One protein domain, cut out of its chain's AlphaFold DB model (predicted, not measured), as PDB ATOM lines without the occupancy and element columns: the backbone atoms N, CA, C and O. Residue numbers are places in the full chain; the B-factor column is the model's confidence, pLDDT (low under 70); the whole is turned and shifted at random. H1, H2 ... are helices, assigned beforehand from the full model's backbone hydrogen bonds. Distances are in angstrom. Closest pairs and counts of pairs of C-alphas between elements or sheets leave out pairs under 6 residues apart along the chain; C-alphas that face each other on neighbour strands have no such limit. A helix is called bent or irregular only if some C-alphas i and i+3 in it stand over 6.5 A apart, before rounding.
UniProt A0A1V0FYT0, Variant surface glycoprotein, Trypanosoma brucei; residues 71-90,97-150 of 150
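This is residues 71 to 90 and 97 to 150 of the 150 residues of the protein "Variant surface glycoprotein" of Trypanosoma brucei (UniProt A0A1V0FYT0). The helices make an open, splayed U: kinked H2 and long H4 are its two arms, and short H3 with its links joins them. H1 and the loop of residues 76 to 90 lie beside H2, while residues 141 to 150 stick out. The printed part has 74 residues with four named helices, H1 to H4, and no named strand: all helix, only just compact, close to loose, with a radius of gyration of the C-alphas of 13.3 A and spans of 29 by 28 by 23 A.

Start at H1, residues 71 to 75, close but not clearly touching H2, residues 99 to 114; their closest C-alphas, of Arg 74 and Ala 111, are 6.5 A apart. H3, residues 121 to 126, is about perpendicular to H2 at 86 degrees and close but not clearly touching it; the closest C-alphas, of Ala 114 and Ile 123, are 7.4 A apart. H4, residues 133 to 149, is apart from H1, H2 and H3. In H1, H3 and H4 every O i to N i+4 pair is within hydrogen-bond range; in H2, 10 of 12 are.

Find C-alpha 71 at (39.064, -20.644, -8.006), where H1 begins. H2 runs 21.9 A, with a kink of 41 degrees near residue 106; it is irregular, C-alphas 102 and 105 being 7.1 A apart. H4 runs 25.0 A to C-alpha 149 at (36.222, -10.645, -30.946).

Residues 91 to 96 are not printed; C-alphas 90 and 97 are 11.1 A apart across this cut. The links H2 to H3 and H3 to H4 are short. Look at residue 150 for the one pLDDT under 70.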
ATOM      1  N   ASP A  71      39.073 -21.223  -9.346       89.50
ATOM      2  CA  ASP A  71      39.064 -20.644  -8.006       89.50
ATOM      3  C   ASP A  71      40.394 -19.980  -7.629       89.50
ATOM      4  O   ASP A  71      40.388 -19.076  -6.797       89.50
ATOM      5  N   ASN A  72      41.531 -20.384  -8.212       91.12
ATOM      6  CA  ASN A  72      42.813 -19.747  -7.902       91.12
ATOM      7  C   ASN A  72      42.876 -18.341  -8.497       91.12
ATOM      8  O   ASN A  72      43.309 -17.422  -7.808       91.12
ATOM      9  N   TRP A  73      42.373 -18.158  -9.720       93.56
ATOM     10  CA  TRP A  73      42.206 -16.835 -10.315       93.56
ATOM     11  C   TRP A  73      41.296 -15.945  -9.464       93.56
ATOM     12  O   TRP A  73      41.676 -14.843  -9.074       93.56
ATOM     13  N   ARG A  74      40.110 -16.447  -9.098       92.31
ATOM     14  CA  ARG A  74      39.128 -15.683  -8.311       92.31
ATOM     15  C   ARG A  74      39.649 -15.292  -6.925       92.31
ATOM     16  O   ARG A  74      39.302 -14.226  -6.420       92.31
ATOM     17  N   LYS A  75      40.500 -16.124  -6.316       91.62
ATOM     18  CA  LYS A  75      41.132 -15.840  -5.018       91.62
ATOM     19  C   LYS A  75      42.081 -14.646  -5.054       91.62
ATOM     20  O   LYS A  75      42.215 -14.001  -4.025       91.62
ATOM     21  N   LEU A  76      42.674 -14.299  -6.200       93.81
ATOM     22  CA  LEU A  76      43.570 -13.135  -6.300       93.81
ATOM     23  C   LEU A  76      42.886 -11.816  -5.917       93.81
ATOM     24  O   LEU A  76      43.555 -10.866  -5.526       93.81
ATOM     25  N   PHE A  77      41.559 -11.757  -6.026       94.75
ATOM     26  CA  PHE A  77      40.767 -10.571  -5.715       94.75
ATOM     27  C   PHE A  77      40.270 -10.544  -4.267       94.75
ATOM     28  O   PHE A  77      39.752  -9.519  -3.830       94.75
ATOM     29  N   ARG A  78      40.408 -11.646  -3.521       91.56
ATOM     30  CA  ARG A  78      39.928 -11.790  -2.141       91.56
ATOM     31  C   ARG A  78      41.006 -11.415  -1.145       91.56
ATOM     32  O   ARG A  78      42.117 -11.916  -1.230       91.56
ATOM     33  N   ASP A  79      40.621 -10.641  -0.142       87.88
ATOM     34  CA  ASP A  79      41.428 -10.431   1.055       87.88
ATOM     35  C   ASP A  79      41.008 -11.452   2.126       87.88
ATOM     36  O   ASP A  79      39.849 -11.508   2.545       87.88
ATOM     37  N   GLU A  80      41.959 -12.273   2.575       79.25
ATOM     38  CA  GLU A  80      41.732 -13.346   3.554       79.25
ATOM     39  C   GLU A  80      41.369 -12.832   4.961       79.25
ATOM     40  O   GLU A  80      40.933 -13.606   5.813       79.25
ATOM     41  N   SER A  81      41.479 -11.524   5.218       80.38
ATOM     42  CA  SER A  81      41.141 -10.908   6.505       80.38
ATOM     43  C   SER A  81      39.634 -10.832   6.800       80.38
ATOM     44  O   SER A  81      39.237 -10.273   7.831       80.38
ATOM     45  N   GLY A  82      38.767 -11.336   5.914       76.31
ATOM     46  CA  GLY A  82      37.342 -11.502   6.199       76.31
ATOM     47  C   GLY A  82      36.459 -11.797   4.981       76.31
ATOM     48  O   GLY A  82      36.852 -11.558   3.841       76.31
ATOM     49  N   PRO A  83      35.222 -12.281   5.206       74.50
ATOM     50  CA  PRO A  83      34.254 -12.473   4.131       74.50
ATOM     51  C   PRO A  83      33.922 -11.130   3.469       74.50
ATOM     52  O   PRO A  83      33.784 -10.114   4.150       74.50
ATOM     53  N   ASN A  84      33.774 -11.127   2.141       81.56
ATOM     54  CA  ASN A  84      33.503  -9.932   1.330       81.56
ATOM     55  C   ASN A  84      34.563  -8.822   1.419       81.56
ATOM     56  O   ASN A  84      34.263  -7.669   1.105       81.56
ATOM     57  N   LYS A  85      35.792  -9.148   1.823       92.12
ATOM     58  CA  LYS A  85      36.925  -8.241   1.657       92.12
ATOM     59  C   LYS A  85      37.666  -8.554   0.371       92.12
ATOM     60  O   LYS A  85      37.826  -9.713  -0.011       92.12
ATOM     61  N   TYR A  86      38.107  -7.493  -0.287       94.62
ATOM     62  CA  TYR A  86      38.736  -7.578  -1.588       94.62
ATOM     63  C   TYR A  86      39.984  -6.713  -1.653       94.62
ATOM     64  O   TYR A  86      40.077  -5.669  -1.007       94.62
ATOM     65  N   HIS A  87      40.918  -7.123  -2.499       94.56
ATOM     66  CA  HIS A  87      42.064  -6.306  -2.854       94.56
ATOM     67  C   HIS A  87      41.626  -5.215  -3.837       94.56
ATOM     68  O   HIS A  87      41.521  -5.456  -5.034       94.56
ATOM     69  N   GLU A  88      41.366  -4.000  -3.340       93.50
ATOM     70  CA  GLU A  88      40.925  -2.855  -4.167       93.50
ATOM     71  C   GLU A  88      41.976  -2.398  -5.202       93.50
ATOM     72  O   GLU A  88      41.666  -1.678  -6.146       93.50
ATOM     73  N   SER A  89      43.222  -2.850  -5.051       93.06
ATOM     74  CA  SER A  89      44.304  -2.699  -6.028       93.06
ATOM     75  C   SER A  89      45.109  -3.992  -6.096       93.06
ATOM     76  O   SER A  89      45.109  -4.749  -5.120       93.06
ATOM     77  N   LYS A  90      45.796  -4.237  -7.218       93.62
ATOM     78  CA  LYS A  90      46.654  -5.412  -7.387       93.62
ATOM     79  C   LYS A  90      47.694  -5.463  -6.256       93.62
ATOM     80  O   LYS A  90      48.468  -4.512  -6.115       93.62
ATOM     81  N   PRO A  97      52.109  -8.460 -15.774       93.06
ATOM     82  CA  PRO A  97      52.217  -7.397 -16.765       93.06
ATOM     83  C   PRO A  97      51.567  -6.079 -16.315       93.06
ATOM     84  O   PRO A  97      50.638  -6.078 -15.504       93.06
ATOM     85  N   ALA A  98      52.048  -4.953 -16.848       89.38
ATOM     86  CA  ALA A  98      51.620  -3.616 -16.426       89.38
ATOM     87  C   ALA A  98      50.131  -3.349 -16.709       89.38
ATOM     88  O   ALA A  98      49.466  -2.635 -15.965       89.38
ATOM     89  N   GLU A  99      49.584  -3.963 -17.756       90.94
ATOM     90  CA  GLU A  99      48.174  -3.856 -18.121       90.94
ATOM     91  C   GLU A  99      47.223  -4.416 -17.051       90.94
ATOM     92  O   GLU A  99      46.061  -4.014 -17.001       90.94
ATOM     93  N   TRP A 100      47.702  -5.274 -16.141       94.25
ATOM     94  CA  TRP A 100      46.878  -5.765 -15.035       94.25
ATOM     95  C   TRP A 100      46.522  -4.661 -14.052       94.25
ATOM     96  O   TRP A 100      45.436  -4.708 -13.490       94.25
ATOM     97  N   ASP A 101      47.392  -3.670 -13.845       91.25
ATOM     98  CA  ASP A 101      47.080  -2.547 -12.956       91.25
ATOM     99  C   ASP A 101      45.909  -1.720 -13.505       91.25
ATOM    100  O   ASP A 101      45.053  -1.273 -12.741       91.25
ATOM    101  N   ALA A 102      45.832  -1.572 -14.832       90.19
ATOM    102  CA  ALA A 102      44.724  -0.893 -15.498       90.19
ATOM    103  C   ALA A 102      43.428  -1.720 -15.453       90.19
ATOM    104  O   ALA A 102      42.367  -1.179 -15.149       90.19
ATOM    105  N   ALA A 103      43.518  -3.031 -15.697       93.56
ATOM    106  CA  ALA A 103      42.360  -3.923 -15.762       93.56
ATOM    107  C   ALA A 103      41.851  -4.400 -14.386       93.56
ATOM    108  O   ALA A 103      40.729  -4.892 -14.268       93.56
ATOM    109  N   TRP A 104      42.649  -4.238 -13.323       96.00
ATOM    110  CA  TRP A 104      42.348  -4.775 -11.993       96.00
ATOM    111  C   TRP A 104      40.973  -4.362 -11.481       96.00
ATOM    112  O   TRP A 104      40.241  -5.178 -10.928       96.00
ATOM    113  N   LYS A 105      40.612  -3.088 -11.668       95.06
ATOM    114  CA  LYS A 105      39.348  -2.535 -11.177       95.06
ATOM    115  C   LYS A 105      38.137  -3.202 -11.833       95.06
ATOM    116  O   LYS A 105      37.148  -3.462 -11.152       95.06
ATOM    117  N   GLU A 106      38.226  -3.486 -13.127       95.00
ATOM    118  CA  GLU A 106      37.162  -4.125 -13.904       95.00
ATOM    119  C   GLU A 106      37.029  -5.601 -13.521       95.00
ATOM    120  O   GLU A 106      35.940  -6.069 -13.189       95.00
ATOM    121  N   TRP A 107      38.151  -6.320 -13.435       96.75
ATOM    122  CA  TRP A 107      38.150  -7.707 -12.969       96.75
ATOM    123  C   TRP A 107      37.662  -7.835 -11.529       96.75
ATOM    124  O   TRP A 107      36.938  -8.771 -11.203       96.75
ATOM    125  N   LEU A 108      38.007  -6.880 -10.666       96.75
ATOM    126  CA  LEU A 108      37.528  -6.844  -9.293       96.75
ATOM    127  C   LEU A 108      36.008  -6.650  -9.223       96.75
ATOM    128  O   LEU A 108      35.349  -7.305  -8.412       96.75
ATOM    129  N   ALA A 109      35.444  -5.769 -10.052       95.75
ATOM    130  CA  ALA A 109      33.996  -5.613 -10.152       95.75
ATOM    131  C   ALA A 109      33.342  -6.934 -10.584       95.75
ATOM    132  O   ALA A 109      32.427  -7.413  -9.912       95.75
ATOM    133  N   ALA A 110      33.903  -7.592 -11.601       96.81
ATOM    134  CA  ALA A 110      33.422  -8.890 -12.056       96.81
ATOM    135  C   ALA A 110      33.557  -9.993 -10.995       96.81
ATOM    136  O   ALA A 110      32.692 -10.860 -10.867       96.81
ATOM    137  N   ALA A 111      34.612  -9.959 -10.174       96.25
ATOM    138  CA  ALA A 111      34.796 -10.896  -9.067       96.25
ATOM    139  C   ALA A 111      33.720 -10.709  -7.995       96.25
ATOM    140  O   ALA A 111      33.138 -11.693  -7.541       96.25
ATOM    141  N   LYS A 112      33.414  -9.453  -7.640       95.38
ATOM    142  CA  LYS A 112      32.329  -9.099  -6.712       95.38
ATOM    143  C   LYS A 112      30.965  -9.566  -7.245       95.38
ATOM    144  O   LYS A 112      30.167 -10.100  -6.477       95.38
ATOM    145  N   ASN A 113      30.718  -9.416  -8.545       95.75
ATOM    146  CA  ASN A 113      29.491  -9.864  -9.209       95.75
ATOM    147  C   ASN A 113      29.361 -11.394  -9.232       95.75
ATOM    148  O   ASN A 113      28.315 -11.936  -8.871       95.75
ATOM    149  N   ALA A 114      30.438 -12.102  -9.581       94.81
ATOM    150  CA  ALA A 114      30.476 -13.565  -9.631       94.81
ATOM    151  C   ALA A 114      30.218 -14.235  -8.267       94.81
ATOM    152  O   ALA A 114      29.829 -15.403  -8.212       94.81
ATOM    153  N   ASP A 115      30.422 -13.518  -7.160       93.19
ATOM    154  CA  ASP A 115      30.130 -14.008  -5.807       93.19
ATOM    155  C   ASP A 115      28.675 -13.864  -5.398       93.19
ATOM    156  O   ASP A 115      28.235 -14.490  -4.432       93.19
ATOM    157  N   LYS A 116      27.935 -13.037  -6.133       93.62
ATOM    158  CA  LYS A 116      26.529 -12.742  -5.894       93.62
ATOM    159  C   LYS A 116      25.723 -13.027  -7.159       93.62
ATOM    160  O   LYS A 116      25.041 -12.137  -7.666       93.62
ATOM    161  N   PRO A 117      25.781 -14.264  -7.687       91.75
ATOM    162  CA  PRO A 117      25.169 -14.592  -8.969       91.75
ATOM    163  C   PRO A 117      23.658 -14.325  -8.984       91.75
ATOM    164  O   PRO A 117      23.120 -13.992 -10.030       91.75
ATOM    165  N   ASP A 118      22.980 -14.414  -7.835       92.69
ATOM    166  CA  ASP A 118      21.546 -14.129  -7.718       92.69
ATOM    167  C   ASP A 118      21.187 -12.636  -7.782       92.69
ATOM    168  O   ASP A 118      20.038 -12.311  -8.088       92.69
ATOM    169  N   GLU A 119      22.143 -11.741  -7.510       94.19
ATOM    170  CA  GLU A 119      21.975 -10.282  -7.603       94.19
ATOM    171  C   GLU A 119      22.215  -9.762  -9.030       94.19
ATOM    172  O   GLU A 119      21.854  -8.629  -9.338       94.19
ATOM    173  N   GLN A 120      22.796 -10.588  -9.907       94.06
ATOM    174  CA  GLN A 120      23.173 -10.227 -11.273       94.06
ATOM    175  C   GLN A 120      22.337 -11.019 -12.279       94.06
ATOM    176  O   GLN A 120      22.557 -12.214 -12.491       94.06
ATOM    177  N   GLN A 121      21.360 -10.357 -12.905       93.44
ATOM    178  CA  GLN A 121      20.360 -11.022 -13.745       93.44
ATOM    179  C   GLN A 121      20.991 -11.863 -14.868       93.44
ATOM    180  O   GLN A 121      20.622 -13.025 -15.037       93.44
ATOM    181  N   HIS A 122      21.991 -11.339 -15.582       90.50
ATOM    182  CA  HIS A 122      22.680 -12.053 -16.663       90.50
ATOM    183  C   HIS A 122      23.468 -13.271 -16.161       90.50
ATOM    184  O   HIS A 122      23.435 -14.329 -16.793       90.50
ATOM    185  N   ILE A 123      24.137 -13.182 -15.005       94.00
ATOM    186  CA  ILE A 123      24.849 -14.327 -14.403       94.00
ATOM    187  C   ILE A 123      23.850 -15.403 -13.967       94.00
ATOM    188  O   ILE A 123      24.074 -16.598 -14.209       94.00
ATOM    189  N   LYS A 124      22.732 -14.993 -13.366       92.44
ATOM    190  CA  LYS A 124      21.659 -15.889 -12.941       92.44
ATOM    191  C   LYS A 124      21.046 -16.638 -14.122       92.44
ATOM    192  O   LYS A 124      20.962 -17.866 -14.100       92.44
ATOM    193  N   GLU A 125      20.657 -15.907 -15.161       91.50
ATOM    194  CA  GLU A 125      19.999 -16.448 -16.351       91.50
ATOM    195  C   GLU A 125      20.926 -17.342 -17.179       91.50
ATOM    196  O   GLU A 125      20.486 -18.382 -17.673       91.50
ATOM    197  N   SER A 126      22.221 -17.007 -17.259       90.50
ATOM    198  CA  SER A 126      23.219 -17.824 -17.967       90.50
ATOM    199  C   SER A 126      23.453 -19.196 -17.327       90.50
ATOM    200  O   SER A 126      23.919 -20.119 -17.993       90.50
ATOM    201  N   LYS A 127      23.167 -19.337 -16.021       92.31
ATOM    202  CA  LYS A 127      23.436 -20.538 -15.205       92.31
ATOM    203  C   LYS A 127      24.907 -20.978 -15.186       92.31
ATOM    204  O   LYS A 127      25.208 -22.053 -14.669       92.31
ATOM    205  N   LEU A 128      25.840 -20.146 -15.662       91.75
ATOM    206  CA  LEU A 128      27.279 -20.443 -15.665       91.75
ATOM    207  C   LEU A 128      27.813 -20.713 -14.251       91.75
ATOM    208  O   LEU A 128      28.689 -21.555 -14.057       91.75
ATOM    209  N   HIS A 129      27.241 -20.046 -13.248       93.31
ATOM    210  CA  HIS A 129      27.600 -20.221 -11.842       93.31
ATOM    211  C   HIS A 129      27.257 -21.621 -11.291       93.31
ATOM    212  O   HIS A 129      27.928 -22.066 -10.359       93.31
ATOM    213  N   LEU A 130      26.289 -22.329 -11.893       93.06
ATOM    214  CA  LEU A 130      25.833 -23.675 -11.503       93.06
ATOM    215  C   LEU A 130      26.608 -24.809 -12.185       93.06
ATOM    216  O   LEU A 130      26.410 -25.979 -11.854       93.06
ATOM    217  N   LEU A 131      27.453 -24.488 -13.166       91.19
ATOM    218  CA  LEU A 131      28.238 -25.485 -13.880       91.19
ATOM    219  C   LEU A 131      29.228 -26.185 -12.941       91.19
ATOM    220  O   LEU A 131      29.790 -25.573 -12.028       91.19
ATOM    221  N   SER A 132      29.491 -27.465 -13.212       92.56
ATOM    222  CA  SER A 132      30.595 -28.183 -12.573       92.56
ATOM    223  C   SER A 132      31.937 -27.542 -12.932       92.56
ATOM    224  O   SER A 132      32.056 -26.856 -13.948       92.56
ATOM    225  N   THR A 133      32.975 -27.804 -12.140       89.75
ATOM    226  CA  THR A 133      34.322 -27.264 -12.386       89.75
ATOM    227  C   THR A 133      34.831 -27.568 -13.798       89.75
ATOM    228  O   THR A 133      35.385 -26.687 -14.451       89.75
ATOM    229  N   ASP A 134      34.611 -28.781 -14.314       86.19
ATOM    230  CA  ASP A 134      35.046 -29.132 -15.671       86.19
ATOM    231  C   ASP A 134      34.207 -28.445 -16.751       86.19
ATOM    232  O   ASP A 134      34.756 -27.961 -17.740       86.19
ATOM    233  N   ALA A 135      32.896 -28.307 -16.542       86.12
ATOM    234  CA  ALA A 135      32.044 -27.552 -17.455       86.12
ATOM    235  C   ALA A 135      32.388 -26.050 -17.457       86.12
ATOM    236  O   ALA A 135      32.335 -25.415 -18.511       86.12
ATOM    237  N   LYS A 136      32.813 -25.489 -16.316       89.06
ATOM    238  CA  LYS A 136      33.312 -24.108 -16.225       89.06
ATOM    239  C   LYS A 136      34.576 -23.895 -17.049       89.06
ATOM    240  O   LYS A 136      34.658 -22.877 -17.721       89.06
ATOM    241  N   LYS A 137      35.505 -24.857 -17.099       88.69
ATOM    242  CA  LYS A 137      36.695 -24.767 -17.972       88.69
ATOM    243  C   LYS A 137      36.303 -24.642 -19.446       88.69
ATOM    244  O   LYS A 137      36.800 -23.761 -20.142       88.69
ATOM    245  N   SER A 138      35.375 -25.485 -19.903       88.31
ATOM    246  CA  SER A 138      34.862 -25.429 -21.278       88.31
ATOM    247  C   SER A 138      34.134 -24.113 -21.564       88.31
ATOM    248  O   SER A 138      34.359 -23.495 -22.600       88.31
ATOM    249  N   ALA A 139      33.299 -23.650 -20.631       90.38
ATOM    250  CA  ALA A 139      32.604 -22.372 -20.761       90.38
ATOM    251  C   ALA A 139      33.583 -21.186 -20.780       90.38
ATOM    252  O   ALA A 139      33.434 -20.289 -21.603       90.38
ATOM    253  N   ASN A 140      34.619 -21.207 -19.939       92.56
ATOM    254  CA  ASN A 140      35.641 -20.166 -19.892       92.56
ATOM    255  C   ASN A 140      36.396 -20.059 -21.220       92.56
ATOM    256  O   ASN A 140      36.610 -18.952 -21.705       92.56
ATOM    257  N   PHE A 141      36.732 -21.190 -21.852       86.06
ATOM    258  CA  PHE A 141      37.331 -21.196 -23.189       86.06
ATOM    259  C   PHE A 141      36.439 -20.482 -24.218       86.06
ATOM    260  O   PHE A 141      36.918 -19.627 -24.960       86.06
ATOM    261  N   ILE A 142      35.135 -20.773 -24.220       86.81
ATOM    262  CA  ILE A 142      34.173 -20.137 -25.132       86.81
ATOM    263  C   ILE A 142      34.068 -18.632 -24.859       86.81
ATOM    264  O   ILE A 142      34.154 -17.834 -25.790       86.81
ATOM    265  N   VAL A 143      33.931 -18.231 -23.591       89.62
ATOM    266  CA  VAL A 143      33.821 -16.814 -23.209       89.62
ATOM    267  C   VAL A 143      35.087 -16.035 -23.576       89.62
ATOM    268  O   VAL A 143      34.991 -14.892 -24.006       89.62
ATOM    269  N   ARG A 144      36.276 -16.638 -23.454       87.62
ATOM    270  CA  ARG A 144      37.543 -15.999 -23.852       87.62
ATOM    271  C   ARG A 144      37.639 -15.769 -25.355       87.62
ATOM    272  O   ARG A 144      38.138 -14.726 -25.756       87.62
ATOM    273  N   ASN A 145      37.148 -16.705 -26.166       83.25
ATOM    274  CA  ASN A 145      37.098 -16.510 -27.615       83.25
ATOM    275  C   ASN A 145      36.148 -15.361 -27.971       83.25
ATOM    276  O   ASN A 145      36.528 -14.478 -28.731       83.25
ATOM    277  N   LEU A 146      34.973 -15.303 -27.335       82.06
ATOM    278  CA  LEU A 146      34.047 -14.181 -27.509       82.06
ATOM    279  C   LEU A 146      34.686 -12.840 -27.112       82.06
ATOM    280  O   LEU A 146      34.583 -11.868 -27.848       82.06
ATOM    281  N   ALA A 147      35.390 -12.798 -25.979       83.50
ATOM    282  CA  ALA A 147      36.075 -11.594 -25.511       83.50
ATOM    283  C   ALA A 147      37.188 -11.115 -26.458       83.50
ATOM    284  O   ALA A 147      37.530  -9.942 -26.435       83.50
ATOM    285  N   SER A 148      37.768 -12.005 -27.271       77.06
ATOM    286  CA  SER A 148      38.798 -11.640 -28.254       77.06
ATOM    287  C   SER A 148      38.242 -11.043 -29.550       77.06
ATOM    288  O   SER A 148      39.005 -10.482 -30.333       77.06
ATOM    289  N   GLU A 149      36.933 -11.179 -29.778       74.62
ATOM    290  CA  GLU A 149      36.222 -10.645 -30.946       74.62
ATOM    291  C   GLU A 149      35.499  -9.318 -30.651       74.62
ATOM    292  O   GLU A 149      35.034  -8.663 -31.587       74.62
ATOM    293  N   ALA A 150      35.386  -8.949 -29.370       63.84
ATOM    294  CA  ALA A 150      34.752  -7.723 -28.879       63.84
ATOM    295  C   ALA A 150      35.719  -6.529 -28.901       63.84
ATOM    296  O   ALA A 150      35.244  -5.415 -29.217       63.84
TER     297      ALA A 150